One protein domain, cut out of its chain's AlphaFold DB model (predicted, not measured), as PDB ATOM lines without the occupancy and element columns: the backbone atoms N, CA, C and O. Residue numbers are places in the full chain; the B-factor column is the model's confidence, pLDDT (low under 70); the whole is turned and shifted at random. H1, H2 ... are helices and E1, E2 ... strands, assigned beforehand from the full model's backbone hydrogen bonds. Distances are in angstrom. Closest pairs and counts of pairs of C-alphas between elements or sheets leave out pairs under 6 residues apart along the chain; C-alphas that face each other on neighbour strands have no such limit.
ATOM      1  N   LEU A 138      13.608  -6.583  -4.058       87.12
ATOM      2  CA  LEU A 138      13.706  -5.433  -3.169       87.12
ATOM      3  C   LEU A 138      14.565  -5.812  -1.955       87.12
ATOM      4  O   LEU A 138      14.148  -6.608  -1.112       87.12
ATOM      5  N   ASP A 139      15.771  -5.256  -1.863       86.38
ATOM      6  CA  ASP A 139      16.670  -5.436  -0.724       86.38
ATOM      7  C   ASP A 139      16.485  -4.306   0.293       86.38
ATOM      8  O   ASP A 139      16.916  -3.177   0.073       86.38
ATOM      9  N   CYS A 140      15.880  -4.636   1.434       86.75
ATOM     10  CA  CYS A 140      15.699  -3.737   2.576       86.75
ATOM     11  C   CYS A 140      16.585  -4.106   3.780       86.75
ATOM     12  O   CYS A 140      16.379  -3.595   4.879       86.75
ATOM     13  N   SER A 141      17.555  -5.013   3.620       86.06
ATOM     14  CA  SER A 141      18.323  -5.589   4.740       86.06
ATOM     15  C   SER A 141      19.120  -4.559   5.549       86.06
ATOM     16  O   SER A 141      19.356  -4.752   6.739       86.06
ATOM     17  N   SER A 142      19.536  -3.462   4.912       82.25
ATOM     18  CA  SER A 142      20.374  -2.413   5.517       82.25
ATOM     19  C   SER A 142      19.601  -1.147   5.905       82.25
ATOM     20  O   SER A 142      20.218  -0.140   6.254       82.25
ATOM     21  N   LYS A 143      18.271  -1.175   5.810       86.62
ATOM     22  CA  LYS A 143      17.411  -0.013   6.022       86.62
ATOM     23  C   LYS A 143      17.252   0.317   7.515       86.62
ATOM     24  O   LYS A 143      16.824  -0.549   8.284       86.62
ATOM     25  N   PRO A 144      17.497   1.567   7.943       84.81
ATOM     26  CA  PRO A 144      17.159   2.004   9.287       84.81
ATOM     27  C   PRO A 144      15.665   2.333   9.394       84.81
ATOM     28  O   PRO A 144      15.116   3.067   8.582       84.81
ATOM     29  N   LEU A 145      15.008   1.853  10.453       78.81
ATOM     30  CA  LEU A 145      13.643   2.291  10.777       78.81
ATOM     31  C   LEU A 145      13.620   3.734  11.316       78.81
ATOM     32  O   LEU A 145      12.663   4.475  11.101       78.81
ATOM     33  N   ILE A 146      14.675   4.120  12.039       87.75
ATOM     34  CA  ILE A 146      14.834   5.438  12.657       87.75
ATOM     35  C   ILE A 146      16.217   5.971  12.304       87.75
ATOM     36  O   ILE A 146      17.231   5.336  12.609       87.75
ATOM     37  N   ILE A 147      16.252   7.161  11.716       89.06
ATOM     38  CA  ILE A 147      17.474   7.899  11.428       89.06
ATOM     39  C   ILE A 147      17.703   8.901  12.553       89.06
ATOM     40  O   ILE A 147      16.932   9.839  12.731       89.06
ATOM     41  N   LYS A 148      18.778   8.704  13.317       87.94
ATOM     42  CA  LYS A 148      19.213   9.656  14.343       87.94
ATOM     43  C   LYS A 148      20.259  10.575  13.747       87.94
ATOM     44  O   LYS A 148      21.331  10.099  13.366       87.94
ATOM     45  N   LEU A 149      19.952  11.867  13.696       84.69
ATOM     46  CA  LEU A 149      20.893  12.859  13.194       84.69
ATOM     47  C   LEU A 149      21.975  13.119  14.240       84.69
ATOM     48  O   LEU A 149      21.696  13.438  15.395       84.69
ATOM     49  N   SER A 150      23.227  12.974  13.824       79.69
ATOM     50  CA  SER A 150      24.394  13.319  14.622       79.69
ATOM     51  C   SER A 150      24.934  14.676  14.189       79.69
ATOM     52  O   SER A 150      25.538  14.801  13.124       79.69
ATOM     53  N   TYR A 151      24.787  15.688  15.040       72.12
ATOM     54  CA  TYR A 151      25.458  16.970  14.841       72.12
ATOM     55  C   TYR A 151      26.931  16.851  15.250       72.12
ATOM     56  O   TYR A 151      27.265  16.771  16.429       72.12
ATOM     57  N   SER A 152      27.823  16.817  14.261       69.69
ATOM     58  CA  SER A 152      29.273  16.848  14.462       69.69
ATOM     59  C   SER A 152      29.891  17.872  13.523       69.69
ATOM     60  O   SER A 152      29.621  17.846  12.324       69.69
ATOM     61  N   PHE A 153      30.758  18.741  14.050       66.75
ATOM     62  CA  PHE A 153      31.440  19.788  13.275       66.75
ATOM     63  C   PHE A 153      32.293  19.242  12.118       66.75
ATOM     64  O   PHE A 153      32.597  19.980  11.187       66.75
ATOM     65  N   ASN A 154      32.648  17.955  12.157       76.56
ATOM     66  CA  ASN A 154      33.464  17.299  11.134       76.56
ATOM     67  C   ASN A 154      32.642  16.511  10.102       76.56
ATOM     68  O   ASN A 154      33.220  15.954   9.173       76.56
ATOM     69  N   ILE A 155      31.319  16.415  10.263       77.69
ATOM     70  CA  ILE A 155      30.450  15.650   9.363       77.69
ATOM     71  C   ILE A 155      29.552  16.640   8.642       77.69
ATOM     72  O   ILE A 155      28.597  17.140   9.223       77.69
ATOM     73  N   THR A 156      29.841  16.912   7.375       80.44
ATOM     74  CA  THR A 156      29.025  17.803   6.537       80.44
ATOM     75  C   THR A 156      27.797  17.103   5.963       80.44
ATOM     76  O   THR A 156      26.785  17.751   5.708       80.44
ATOM     77  N   GLU A 157      27.848  15.781   5.811       85.75
ATOM     78  CA  GLU A 157      26.771  14.982   5.238       85.75
ATOM     79  C   GLU A 157      26.712  13.601   5.895       85.75
ATOM     80  O   GLU A 157      27.730  12.928   6.067       85.75
ATOM     81  N   GLN A 158      25.509  13.186   6.276       89.12
ATOM     82  CA  GLN A 158      25.209  11.858   6.798       89.12
ATOM     83  C   GLN A 158      24.528  11.040   5.706       89.12
ATOM     84  O   GLN A 158      23.712  11.571   4.955       89.12
ATOM     85  N   SER A 159      24.862   9.753   5.616       90.38
ATOM     86  CA  SER A 159      24.314   8.855   4.601       90.38
ATOM     87  C   SER A 159      23.739   7.586   5.219       90.38
ATOM     88  O   SER A 159      24.294   7.030   6.170       90.38
ATOM     89  N   TYR A 160      22.618   7.133   4.669       89.25
ATOM     90  CA  TYR A 160      21.877   5.968   5.132       89.25
ATOM     91  C   TYR A 160      21.423   5.143   3.932       89.25
ATOM     92  O   TYR A 160      21.008   5.683   2.910       89.25
ATOM     93  N   ARG A 161      21.505   3.817   4.046       86.88
ATOM     94  CA  ARG A 161      20.992   2.911   3.013       86.88
ATOM     95  C   ARG A 161      19.478   2.790   3.146       86.88
ATOM     96  O   ARG A 161      18.977   2.714   4.263       86.88
ATOM     97  N   MET A 162      18.780   2.728   2.022       86.56
ATOM     98  CA  MET A 162      17.328   2.515   1.947       86.56
ATOM     99  C   MET A 162      17.006   1.169   1.288       86.56
ATOM    100  O   MET A 162      17.920   0.432   0.906       86.56
ATOM    101  N   CYS A 163      15.717   0.833   1.181       85.81
ATOM    102  CA  CYS A 163      15.281  -0.262   0.319       85.81
ATOM    103  C   CYS A 163      15.651   0.033  -1.138       85.81
ATOM    104  O   CYS A 163      15.388   1.131  -1.629       85.81
ATOM    105  N   ILE A 164      16.249  -0.938  -1.832       82.81
ATOM    106  CA  ILE A 164      16.662  -0.773  -3.230       82.81
ATOM    107  C   ILE A 164      16.361  -2.018  -4.053       82.81
ATOM    108  O   ILE A 164      16.527  -3.142  -3.576       82.81
ATOM    109  N   TRP A 165      15.941  -1.827  -5.299       83.81
ATOM    110  CA  TRP A 165      15.845  -2.922  -6.257       83.81
ATOM    111  C   TRP A 165      17.242  -3.384  -6.652       83.81
ATOM    112  O   TRP A 165      18.088  -2.568  -7.010       83.81
ATOM    113  N   ARG A 166      17.495  -4.691  -6.591       82.62
ATOM    114  CA  ARG A 166      18.784  -5.290  -6.948       82.62
ATOM    115  C   ARG A 166      18.619  -6.418  -7.942       82.62
ATOM    116  O   ARG A 166      17.661  -7.187  -7.871       82.62
ATOM    117  N   LEU A 167      19.616  -6.556  -8.813       85.19
ATOM    118  CA  LEU A 167      19.793  -7.776  -9.586       85.19
ATOM    119  C   LEU A 167      20.279  -8.911  -8.669       85.19
ATOM    120  O   LEU A 167      21.055  -8.659  -7.740       85.19
ATOM    121  N   PRO A 168      19.868 -10.165  -8.919       79.50
ATOM    122  CA  PRO A 168      20.335 -11.326  -8.173       79.50
ATOM    123  C   PRO A 168      21.792 -11.632  -8.543       79.50
ATOM    124  O   PRO A 168      22.079 -12.455  -9.412       79.50
ATOM    125  N   VAL A 169      22.722 -10.945  -7.880       81.00
ATOM    126  CA  VAL A 169      24.162 -11.095  -8.097       81.00
ATOM    127  C   VAL A 169      24.854 -11.700  -6.893       81.00
ATOM    128  O   VAL A 169      24.610 -11.325  -5.747       81.00
ATOM    129  N   GLN A 170      25.754 -12.643  -7.153       79.62
ATOM    130  CA  GLN A 170      26.597 -13.205  -6.111       79.62
ATOM    131  C   GLN A 170      27.719 -12.221  -5.769       79.62
ATOM    132  O   GLN A 170      28.301 -11.588  -6.651       79.62
ATOM    133  N   SER A 171      28.069 -12.125  -4.486       76.12
ATOM    134  CA  SER A 171      29.138 -11.238  -4.004       76.12
ATOM    135  C   SER A 171      30.477 -11.488  -4.702       76.12
ATOM    136  O   SER A 171      31.231 -10.549  -4.946       76.12
ATOM    137  N   VAL A 172      30.745 -12.738  -5.078       75.81
ATOM    138  CA  VAL A 172      31.960 -13.146  -5.794       75.81
ATOM    139  C   VAL A 172      32.059 -12.535  -7.192       75.81
ATOM    140  O   VAL A 172      33.160 -12.280  -7.668       75.81
ATOM    141  N   TRP A 173      30.930 -12.232  -7.837       78.62
ATOM    142  CA  TRP A 173      30.916 -11.576  -9.145       78.62
ATOM    143  C   TRP A 173      31.250 -10.084  -9.034       78.62
ATOM    144  O   TRP A 173      31.861  -9.526  -9.943       78.62
ATOM    145  N   LEU A 174      30.905  -9.448  -7.907       76.88
ATOM    146  CA  LEU A 174      31.118  -8.015  -7.678       76.88
ATOM    147  C   LEU A 174      32.601  -7.633  -7.609       76.88
ATOM    148  O   LEU A 174      32.962  -6.528  -8.003       76.88
ATOM    149  N   GLY A 175      33.467  -8.542  -7.147       72.56
ATOM    150  CA  GLY A 175      34.903  -8.281  -6.979       72.56
ATOM    151  C   GLY A 175      35.664  -7.989  -8.278       72.56
ATOM    152  O   GLY A 175      36.808  -7.543  -8.225       72.56
ATOM    153  N   HIS A 176      35.042  -8.226  -9.433       69.75
ATOM    154  CA  HIS A 176      35.650  -8.034 -10.749       69.75
ATOM    155  C   HIS A 176      35.013  -6.910 -11.567       69.75
ATOM    156  O   HIS A 176      35.412  -6.682 -12.708       69.75
ATOM    157  N   LEU A 177      34.020  -6.227 -11.004       75.56
ATOM    158  CA  LEU A 177      33.337  -5.135 -11.678       75.56
ATOM    159  C   LEU A 177      34.141  -3.847 -11.536       75.56
ATOM    160  O   LEU A 177      34.697  -3.552 -10.476       75.56
ATOM    161  N   THR A 178      34.158  -3.036 -12.591       82.00
ATOM    162  CA  THR A 178      34.526  -1.625 -12.435       82.00
ATOM    163  C   THR A 178      33.499  -0.928 -11.540       82.00
ATOM    164  O   THR A 178      32.375  -1.402 -11.381       82.00
ATOM    165  N   VAL A 179      33.848   0.228 -10.970       79.00
ATOM    166  CA  VAL A 179      32.904   1.014 -10.150       79.00
ATOM    167  C   VAL A 179      31.626   1.348 -10.930       79.00
ATOM    168  O   VAL A 179      30.532   1.265 -10.385       79.00
ATOM    169  N   GLU A 180      31.753   1.668 -12.217       77.38
ATOM    170  CA  GLU A 180      30.619   1.960 -13.099       77.38
ATOM    171  C   GLU A 180      29.723   0.731 -13.314       77.38
ATOM    172  O   GLU A 180      28.510   0.804 -13.118       77.38
ATOM    173  N   GLN A 181      30.319  -0.424 -13.629       80.06
ATOM    174  CA  GLN A 181      29.586  -1.685 -13.777       80.06
ATOM    175  C   GLN A 181      28.902  -2.080 -12.469       80.06
ATOM    176  O   GLN A 181      27.731  -2.450 -12.460       80.06
ATOM    177  N   MET A 182      29.611  -1.943 -11.350       77.88
ATOM    178  CA  MET A 182      29.079  -2.206 -10.022       77.88
ATOM    179  C   MET A 182      27.861  -1.325  -9.735       77.88
ATOM    180  O   MET A 182      26.843  -1.841  -9.281       77.88
ATOM    181  N   ASN A 183      27.917  -0.031 -10.058       74.12
ATOM    182  CA  ASN A 183      26.780   0.864  -9.869       74.12
ATOM    183  C   ASN A 183      25.579   0.448 -10.728       74.12
ATOM    184  O   ASN A 183      24.477   0.362 -10.201       74.12
ATOM    185  N   SER A 184      25.792   0.095 -12.001       71.94
ATOM    186  CA  SER A 184      24.707  -0.357 -12.894       71.94
ATOM    187  C   SER A 184      24.029  -1.660 -12.444       71.94
ATOM    188  O   SER A 184      22.867  -1.903 -12.755       71.94
ATOM    189  N   VAL A 185      24.752  -2.502 -11.699       73.69
ATOM    190  CA  VAL A 185      24.275  -3.809 -11.230       73.69
ATOM    191  C   VAL A 185      23.614  -3.720  -9.856       73.69
ATOM    192  O   VAL A 185      22.613  -4.390  -9.596       73.69
ATOM    193  N   ILE A 186      24.197  -2.923  -8.959       72.25
ATOM    194  CA  ILE A 186      23.720  -2.767  -7.582       72.25
ATOM    195  C   ILE A 186      22.564  -1.764  -7.515       72.25
ATOM    196  O   ILE A 186      21.682  -1.931  -6.674       72.25
ATOM    197  N   PHE A 187      22.545  -0.763  -8.398       71.25
ATOM    198  CA  PHE A 187      21.551   0.311  -8.418       71.25
ATOM    199  C   PHE A 187      20.910   0.453  -9.810       71.25
ATOM    200  O   PHE A 187      21.072   1.479 -10.466       71.25
ATOM    201  N   PRO A 188      20.190  -0.578 -10.291       63.28
ATOM    202  CA  PRO A 188      19.557  -0.558 -11.609       63.28
ATOM    203  C   PRO A 188      18.405   0.454 -11.728       63.28
ATOM    204  O   PRO A 188      17.992   0.760 -12.842       63.28
ATOM    205  N   VAL A 189      17.879   0.965 -10.606       67.50
ATOM    206  CA  VAL A 189      16.787   1.948 -10.564       67.50
ATOM    207  C   VAL A 189      17.175   3.087  -9.620       67.50
ATOM    208  O   VAL A 189      17.451   2.830  -8.447       67.50
ATOM    209  N   ASP A 190      17.193   4.322 -10.126       65.81
ATOM    210  CA  ASP A 190      17.594   5.523  -9.364       65.81
ATOM    211  C   ASP A 190      16.479   6.583  -9.254       65.81
ATOM    212  O   ASP A 190      16.671   7.657  -8.686       65.81
ATOM    213  N   ASP A 191      15.279   6.280  -9.752       77.00
ATOM    214  CA  ASP A 191      14.165   7.226  -9.755       77.00
ATOM    215  C   ASP A 191      13.403   7.167  -8.429       77.00
ATOM    216  O   ASP A 191      12.401   6.464  -8.278       77.00
ATOM    217  N   CYS A 192      13.912   7.903  -7.440       84.50
ATOM    218  CA  CYS A 192      13.273   8.097  -6.145       84.50
ATOM    219  C   CYS A 192      12.910   9.565  -5.916       84.50
ATOM    220  O   CYS A 192      13.717  10.475  -6.098       84.50
ATOM    221  N   THR A 193      11.696   9.788  -5.427       88.75
ATOM    222  CA  THR A 193      11.210  11.090  -4.969       88.75
ATOM    223  C   THR A 193      11.054  11.077  -3.457       88.75
ATOM    224  O   THR A 193      10.687  10.065  -2.854       88.75
ATOM    225  N   VAL A 194      11.350  12.210  -2.829       89.44
ATOM    226  CA  VAL A 194      11.291  12.379  -1.378       89.44
ATOM    227  C   VAL A 194      10.453  13.604  -1.045       89.44
ATOM    228  O   VAL A 194      10.536  14.631  -1.715       89.44
ATOM    229  N   SER A 195       9.625  13.504  -0.005       88.00
ATOM    230  CA  SER A 195       8.713  14.585   0.392       88.00
ATOM    231  C   SER A 195       9.411  15.823   0.969       88.00
ATOM    232  O   SER A 195       8.757  16.842   1.179       88.00
ATOM    233  N   ASN A 196      10.708  15.734   1.269       85.44
ATOM    234  CA  ASN A 196      11.491  16.774   1.925       85.44
ATOM    235  C   ASN A 196      12.701  17.146   1.056       85.44
ATOM    236  O   ASN A 196      13.548  16.305   0.766       85.44
ATOM    237  N   ASP A 197      12.783  18.415   0.669       83.62
ATOM    238  CA  ASP A 197      13.773  18.975  -0.259       83.62
ATOM    239  C   ASP A 197      15.204  19.036   0.299       83.62
ATOM    240  O   ASP A 197      16.168  19.195  -0.449       83.62
ATOM    241  N   LYS A 198      15.362  18.884   1.616       85.44
ATOM    242  CA  LYS A 198      16.667  18.844   2.296       85.44
ATOM    243  C   LYS A 198      17.335  17.474   2.236       85.44
ATOM    244  O   LYS A 198      18.468  17.321   2.698       85.44
ATOM    245  N   ILE A 199      16.619  16.479   1.731       87.88
ATOM    246  CA  ILE A 199      17.070  15.102   1.620       87.88
ATOM    247  C   ILE A 199      17.296  14.825   0.147       87.88
ATOM    248  O   ILE A 199      16.449  15.125  -0.690       87.88
ATOM    249  N   ARG A 200      18.441  14.233  -0.174       89.94
ATOM    250  CA  ARG A 200      18.723  13.759  -1.529       89.94
ATOM    251  C   ARG A 200      18.863  12.249  -1.503       89.94
ATOM    252  O   ARG A 200      19.454  11.698  -0.576       89.94
ATOM    253  N   ILE A 201      18.332  11.589  -2.518       86.69
ATOM    254  CA  ILE A 201      18.536  10.163  -2.738       86.69
ATOM    255  C   ILE A 201      19.379  10.032  -3.992       86.69
ATOM    256  O   ILE A 201      19.131  10.720  -4.977       86.69
ATOM    257  N   GLN A 202      20.414   9.208  -3.920       84.19
ATOM    258  CA  GLN A 202      21.243   8.898  -5.071       84.19
ATOM    259  C   GLN A 202      21.773   7.479  -4.932       84.19
ATOM    260  O   GLN A 202      22.340   7.133  -3.894       84.19
ATOM    261  N   HIS A 203      21.587   6.672  -5.972       79.81
ATOM    262  CA  HIS A 203      21.962   5.265  -6.021       79.81
ATOM    263  C   HIS A 203      21.495   4.521  -4.765       79.81
ATOM    264  O   HIS A 203      22.280   3.866  -4.081       79.81
ATOM    265  N   GLY A 204      20.230   4.707  -4.378       79.31
ATOM    266  CA  GLY A 204      19.676   4.002  -3.225       79.31
ATOM    267  C   GLY A 204      20.339   4.323  -1.877       79.31
ATOM    268  O   GLY A 204      20.270   3.539  -0.922       79.31
ATOM    269  N   VAL A 205      21.012   5.470  -1.799       86.62
ATOM    270  CA  VAL A 205      21.548   6.044  -0.571       86.62
ATOM    271  C   VAL A 205      20.849   7.368  -0.329       86.62
ATOM    272  O   VAL A 205      20.809   8.246  -1.187       86.62
ATOM    273  N   LEU A 206      20.307   7.502   0.872       89.19
ATOM    274  CA  LEU A 206      19.733   8.732   1.369       89.19
ATOM    275  C   LEU A 206      20.841   9.566   2.004       89.19
ATOM    276  O   LEU A 206      21.543   9.088   2.896       89.19
ATOM    277  N   TYR A 207      20.966  10.818   1.583       90.88
ATOM    278  CA  TYR A 207      21.912  11.772   2.137       90.88
ATOM    279  C   TYR A 207      21.178  12.940   2.786       90.88
ATOM    280  O   TYR A 207      20.243  13.517   2.223       90.88
ATOM    281  N   ILE A 208      21.649  13.295   3.975       89.50
ATOM    282  CA  ILE A 208      21.154  14.407   4.777       89.50
ATOM    283  C   ILE A 208      22.337  15.308   5.084       89.50
ATOM    284  O   ILE A 208      23.307  14.884   5.718       89.50
ATOM    285  N   ASN A 209      22.258  16.566   4.670       84.00
ATOM    286  CA  ASN A 209      23.277  17.538   5.028       84.00
ATOM    287  C   ASN A 209      23.191  17.832   6.541       84.00
ATOM    288  O   ASN A 209      22.128  18.154   7.073       84.00
ATOM    289  N   SER A 210      24.310  17.721   7.253       75.50
ATOM    290  CA  SER A 210      24.351  17.904   8.711       75.50
ATOM    291  C   SER A 210      24.162  19.358   9.142       75.50
ATOM    292  O   SER A 210      23.821  19.613  10.291       75.50
ATOM    293  N   SER A 211      24.391  20.322   8.245       69.12
ATOM    294  CA  SER A 211      24.113  21.742   8.508       69.12
ATOM    295  C   SER A 211      22.622  22.076   8.435       69.12
ATOM    296  O   SER A 211      22.201  23.159   8.847       69.12
ATOM    297  N   THR A 212      21.800  21.154   7.932       68.44
ATOM    298  CA  THR A 212      20.367  21.377   7.806       68.44
ATOM    299  C   THR A 212      19.678  21.199   9.152       68.44
ATOM    300  O   THR A 212      19.719  20.132   9.760       68.44
ATOM    301  N   ASN A 213      18.992  22.247   9.611       70.31
ATOM    302  CA  ASN A 213      18.022  22.128  10.696       70.31
ATOM    303  C   ASN A 213      16.794  21.387  10.152       70.31
ATOM    304  O   ASN A 213      15.908  21.984   9.522       70.31
ATOM    305  N   LEU A 214      16.790  20.069  10.327       76.38
ATOM    306  CA  LEU A 214      15.619  19.219  10.154       76.38
ATOM    307  C   LEU A 214      14.915  19.105  11.501       76.38
ATOM    308  O   LEU A 214      15.575  19.026  12.532       76.38
ATOM    309  N   LYS A 215      13.584  19.155  11.489       80.00
ATOM    310  CA  LYS A 215      12.785  18.821  12.672       80.00
ATOM    311  C   LYS A 215      12.550  17.315  12.664       80.00
ATOM    312  O   LYS A 215      12.559  16.715  11.593       80.00
ATOM    313  N   SER A 216      12.284  16.721  13.823       86.69
ATOM    314  CA  SER A 216      11.878  15.320  13.864       86.69
ATOM    315  C   SER A 216      10.571  15.155  13.094       86.69
ATOM    316  O   SER A 216       9.573  15.813  13.401       86.69
ATOM    317  N   GLU A 217      10.591  14.327  12.057       88.75
ATOM    318  CA  GLU A 217       9.502  14.211  11.091       88.75
ATOM    319  C   GLU A 217       9.478  12.829  10.434       88.75
ATOM    320  O   GLU A 217      10.467  12.090  10.436       88.75
ATOM    321  N   MET A 218       8.320  12.476   9.872       90.12
ATOM    322  CA  MET A 218       8.191  11.320   8.990       90.12
ATOM    323  C   MET A 218       8.422  11.774   7.557       90.12
ATOM    324  O   MET A 218       7.756  12.695   7.085       90.12
ATOM    325  N   VAL A 219       9.334  11.102   6.867       89.19
ATOM    326  CA  VAL A 219       9.634  11.372   5.465       89.19
ATOM    327  C   VAL A 219       9.144  10.205   4.631       89.19
ATOM    328  O   VAL A 219       9.414   9.046   4.948       89.19
ATOM    329  N   ASN A 220       8.415  10.537   3.568       90.81
ATOM    330  CA  ASN A 220       7.906   9.574   2.612       90.81
ATOM    331  C   ASN A 220       8.821   9.540   1.387       90.81
ATOM    332  O   ASN A 220       9.133  10.589   0.814       90.81
ATOM    333  N   ILE A 221       9.232   8.340   0.998       89.06
ATOM    334  CA  ILE A 221      10.098   8.073  -0.145       89.06
ATOM    335  C   ILE A 221       9.330   7.173  -1.101       89.06
ATOM    336  O   ILE A 221       8.831   6.119  -0.709       89.06
ATOM    337  N   ILE A 222       9.225   7.593  -2.354       89.50
ATOM    338  CA  ILE A 222       8.514   6.862  -3.401       89.50
ATOM    339  C   ILE A 222       9.501   6.617  -4.531       89.50
ATOM    340  O   ILE A 222      10.057   7.573  -5.067       89.50
ATOM    341  N   CYS A 223       9.710   5.357  -4.890       86.50
ATOM    342  CA  CYS A 223      10.727   4.954  -5.854       86.50
ATOM    343  C   CYS A 223      10.154   4.096  -6.973       86.50
ATOM    344  O   CYS A 223       9.089   3.497  -6.805       86.50
ATOM    345  N   ALA A 224      10.903   4.014  -8.078       82.38
ATOM    346  CA  ALA A 224      10.579   3.186  -9.237       82.38
ATOM    347  C   ALA A 224       9.151   3.470  -9.732       82.38
ATOM    348  O   ALA A 224       8.296   2.591  -9.728       82.38
ATOM    349  N   ASP A 225       8.853   4.743 -10.016       80.38
ATOM    350  CA  ASP A 225       7.526   5.213 -10.451       80.38
ATOM    351  C   ASP A 225       6.350   4.824  -9.528       80.38
ATOM    352  O   ASP A 225       5.189   4.791  -9.938       80.38
ATOM    353  N   GLY A 226       6.628   4.572  -8.245       79.12
ATOM    354  CA  GLY A 226       5.618   4.216  -7.250       79.12
ATOM    355  C   GLY A 226       5.441   2.719  -7.016       79.12
ATOM    356  O   GLY A 226       4.545   2.342  -6.260       79.12
ATOM    357  N   GLU A 227       6.297   1.869  -7.586       82.06
ATOM    358  CA  GLU A 227       6.302   0.428  -7.298       82.06
ATOM    359  C   GLU A 227       6.581   0.117  -5.825       82.06
ATOM    360  O   GLU A 227       6.069  -0.873  -5.297       82.06
ATOM    361  N   PHE A 228       7.358   0.962  -5.134       85.12
ATOM    362  CA  PHE A 228       7.503   0.855  -3.687       85.12
ATOM    363  C   PHE A 228       7.553   2.207  -2.976       85.12
ATOM    364  O   PHE A 228       8.029   3.219  -3.495       85.12
ATOM    365  N   ASN A 229       7.050   2.186  -1.742       87.81
ATOM    366  CA  ASN A 229       7.033   3.306  -0.816       87.81
ATOM    367  C   ASN A 229       7.772   2.909   0.466       87.81
ATOM    368  O   ASN A 229       7.556   1.827   1.021       87.81
ATOM    369  N   GLU A 230       8.617   3.814   0.944       86.62
ATOM    370  CA  GLU A 230       9.253   3.728   2.242       86.62
ATOM    371  C   GLU A 230       8.943   4.956   3.111       86.62
ATOM    372  O   GLU A 230       9.141   6.099   2.706       86.62
ATOM    373  N   VAL A 231       8.536   4.703   4.359       88.62
ATOM    374  CA  VAL A 231       8.427   5.732   5.398       88.62
ATOM    375  C   VAL A 231       9.577   5.570   6.381       88.62
ATOM    376  O   VAL A 231       9.753   4.500   6.972       88.62
ATOM    377  N   ILE A 232      10.328   6.649   6.582       89.12
ATOM    378  CA  ILE A 232      11.405   6.738   7.572       89.12
ATOM    379  C   ILE A 232      11.071   7.799   8.618       89.12
ATOM    380  O   ILE A 232      10.464   8.827   8.313       89.12
ATOM    381  N   TYR A 233      11.489   7.560   9.859       90.81
ATOM    382  CA  TYR A 233      11.399   8.559  10.919       90.81
ATOM    383  C   TYR A 233      12.765   9.194  11.156       90.81
ATOM    384  O   TYR A 233      13.738   8.495  11.458       90.81
ATOM    385  N   ILE A 234      12.828  10.517  11.035       89.62
ATOM    386  CA  ILE A 234      14.013  11.304  11.358       89.62
ATOM    387  C   ILE A 234      13.856  11.825  12.781       89.62
ATOM    388  O   ILE A 234      12.864  12.467  13.112       89.62
ATOM    389  N   ASP A 235      14.854  11.550  13.613       87.69
ATOM    390  CA  ASP A 235      14.961  12.046  14.978       87.69
ATOM    391  C   ASP A 235      16.091  13.081  15.045       87.69
ATOM    392  O   ASP A 235      17.279  12.735  15.096       87.69
ATOM    393  N   SER A 236      15.714  14.362  14.986       78.25
ATOM    394  CA  SER A 236      16.615  15.488  15.218       78.25
ATOM    395  C   SER A 236      16.656  15.770  16.720       78.25
ATOM    396  O   SER A 236      15.656  16.212  17.292       78.25
ATOM    397  N   LYS A 237      17.788  15.491  17.365       66.62
ATOM    398  CA  LYS A 237      18.016  15.896  18.756       66.62
ATOM    399  C   LYS A 237      18.431  17.353  18.860       66.62
ATOM    400  O   LYS A 237      19.224  17.784  17.995       66.62
TER     401      LYS A 237
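This is residues 138 to 237 of the 237 residues of an uncharacterized protein of Trichobilharzia regenti (UniProt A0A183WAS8). Seven strands make a small, loosely closed barrel out of two sheets, E1 E8 E7 E4 and E2 E6 E5, with E4 coming near E5 on one side and a wider gap between E1 and E2 on the other. The short strand E3 and the helices H1 and H2 lie beyond one end of this barrel, off both sheets. The printed part has 100 residues with two named helices and eight named strands, in the order E1 E2 E3 H1 H2 E4 E5 E6 E7 E8. The four-strand sheet is mixed and the three-strand sheet, E2 E6 E5, is all antiparallel; the class is mixed, helices and strands. The whole is compact, with a radius of gyration of the C-alphas of 14.6 A and spans of 41 by 33 by 20 A.

In the largest sheet, E8 is residues 228 to 235, 23.0 A long, and ends at C-alpha 235 (14.961, 12.046, 14.978). E7 is residues 217 to 223, 19.3 A; E1 is residues 146 to 148, beginning at C-alpha 146 (14.834, 5.438, 12.657); E4 is residues 192 to 194. In the other sheet, E2 is residues 157 to 161, 13.6 A, E6 residues 205 to 209, 12.9 A, and E5 residues 199 to 202, 10.0 A. E3 is residues 164 to 166, H1 residues 171 to 174, and H2 residues 179 to 186, 10.3 A, beginning at C-alpha 179 (32.904, 1.014, -10.150).

The sheet E1 E8 E7 E4 is strongly twisted, its C-alphas up to 5.0 A off the best plane. E7 and E8 form a hairpin, antiparallel at 156 degrees, with N 221 and O 230 2.8 A apart. E1 is parallel to E8 at 39 degrees, with N 235 and O 147 at 2.8 A. E4 is antiparallel to E7, with N 193 and O 222 at 2.8 A. E5 and E6 form a hairpin, with N 207 and O 200 at 2.8 A. E2 is antiparallel to E6, with N 160 and O 206 at 2.8 A. Between the sheets, the closest C-alphas of E4 and E5 are those of Cys 192 and Ile 201, 6.6 A; those of E1 and E2 are Ile 147 and Tyr 160, 7.9 A. E2 runs on into E3 at 53 degrees, and residues 138 to 139 pair antiparallel with residues 164 to 165 of E3. The closest C-alphas of E3 and H2 are those of Arg 166 and Ile 186, 5.6 A. H1 and H2 are close but not clearly touching, C-alphas 174 and 182 being 6.6 A apart. In H2 every O i to N i+4 pair is within hydrogen-bond range; H1 is too short for such a pair.

The farthest C-alphas are those of His 176 and Lys 215, 42.3 A apart. The printed part has no cut and ends at the chain's last residue, 237. No link is long. The mean pLDDT of the printed part is 81.8; it is under 70 at residues 152 to 153, 176, 188 to 190, 211 to 212 and 237.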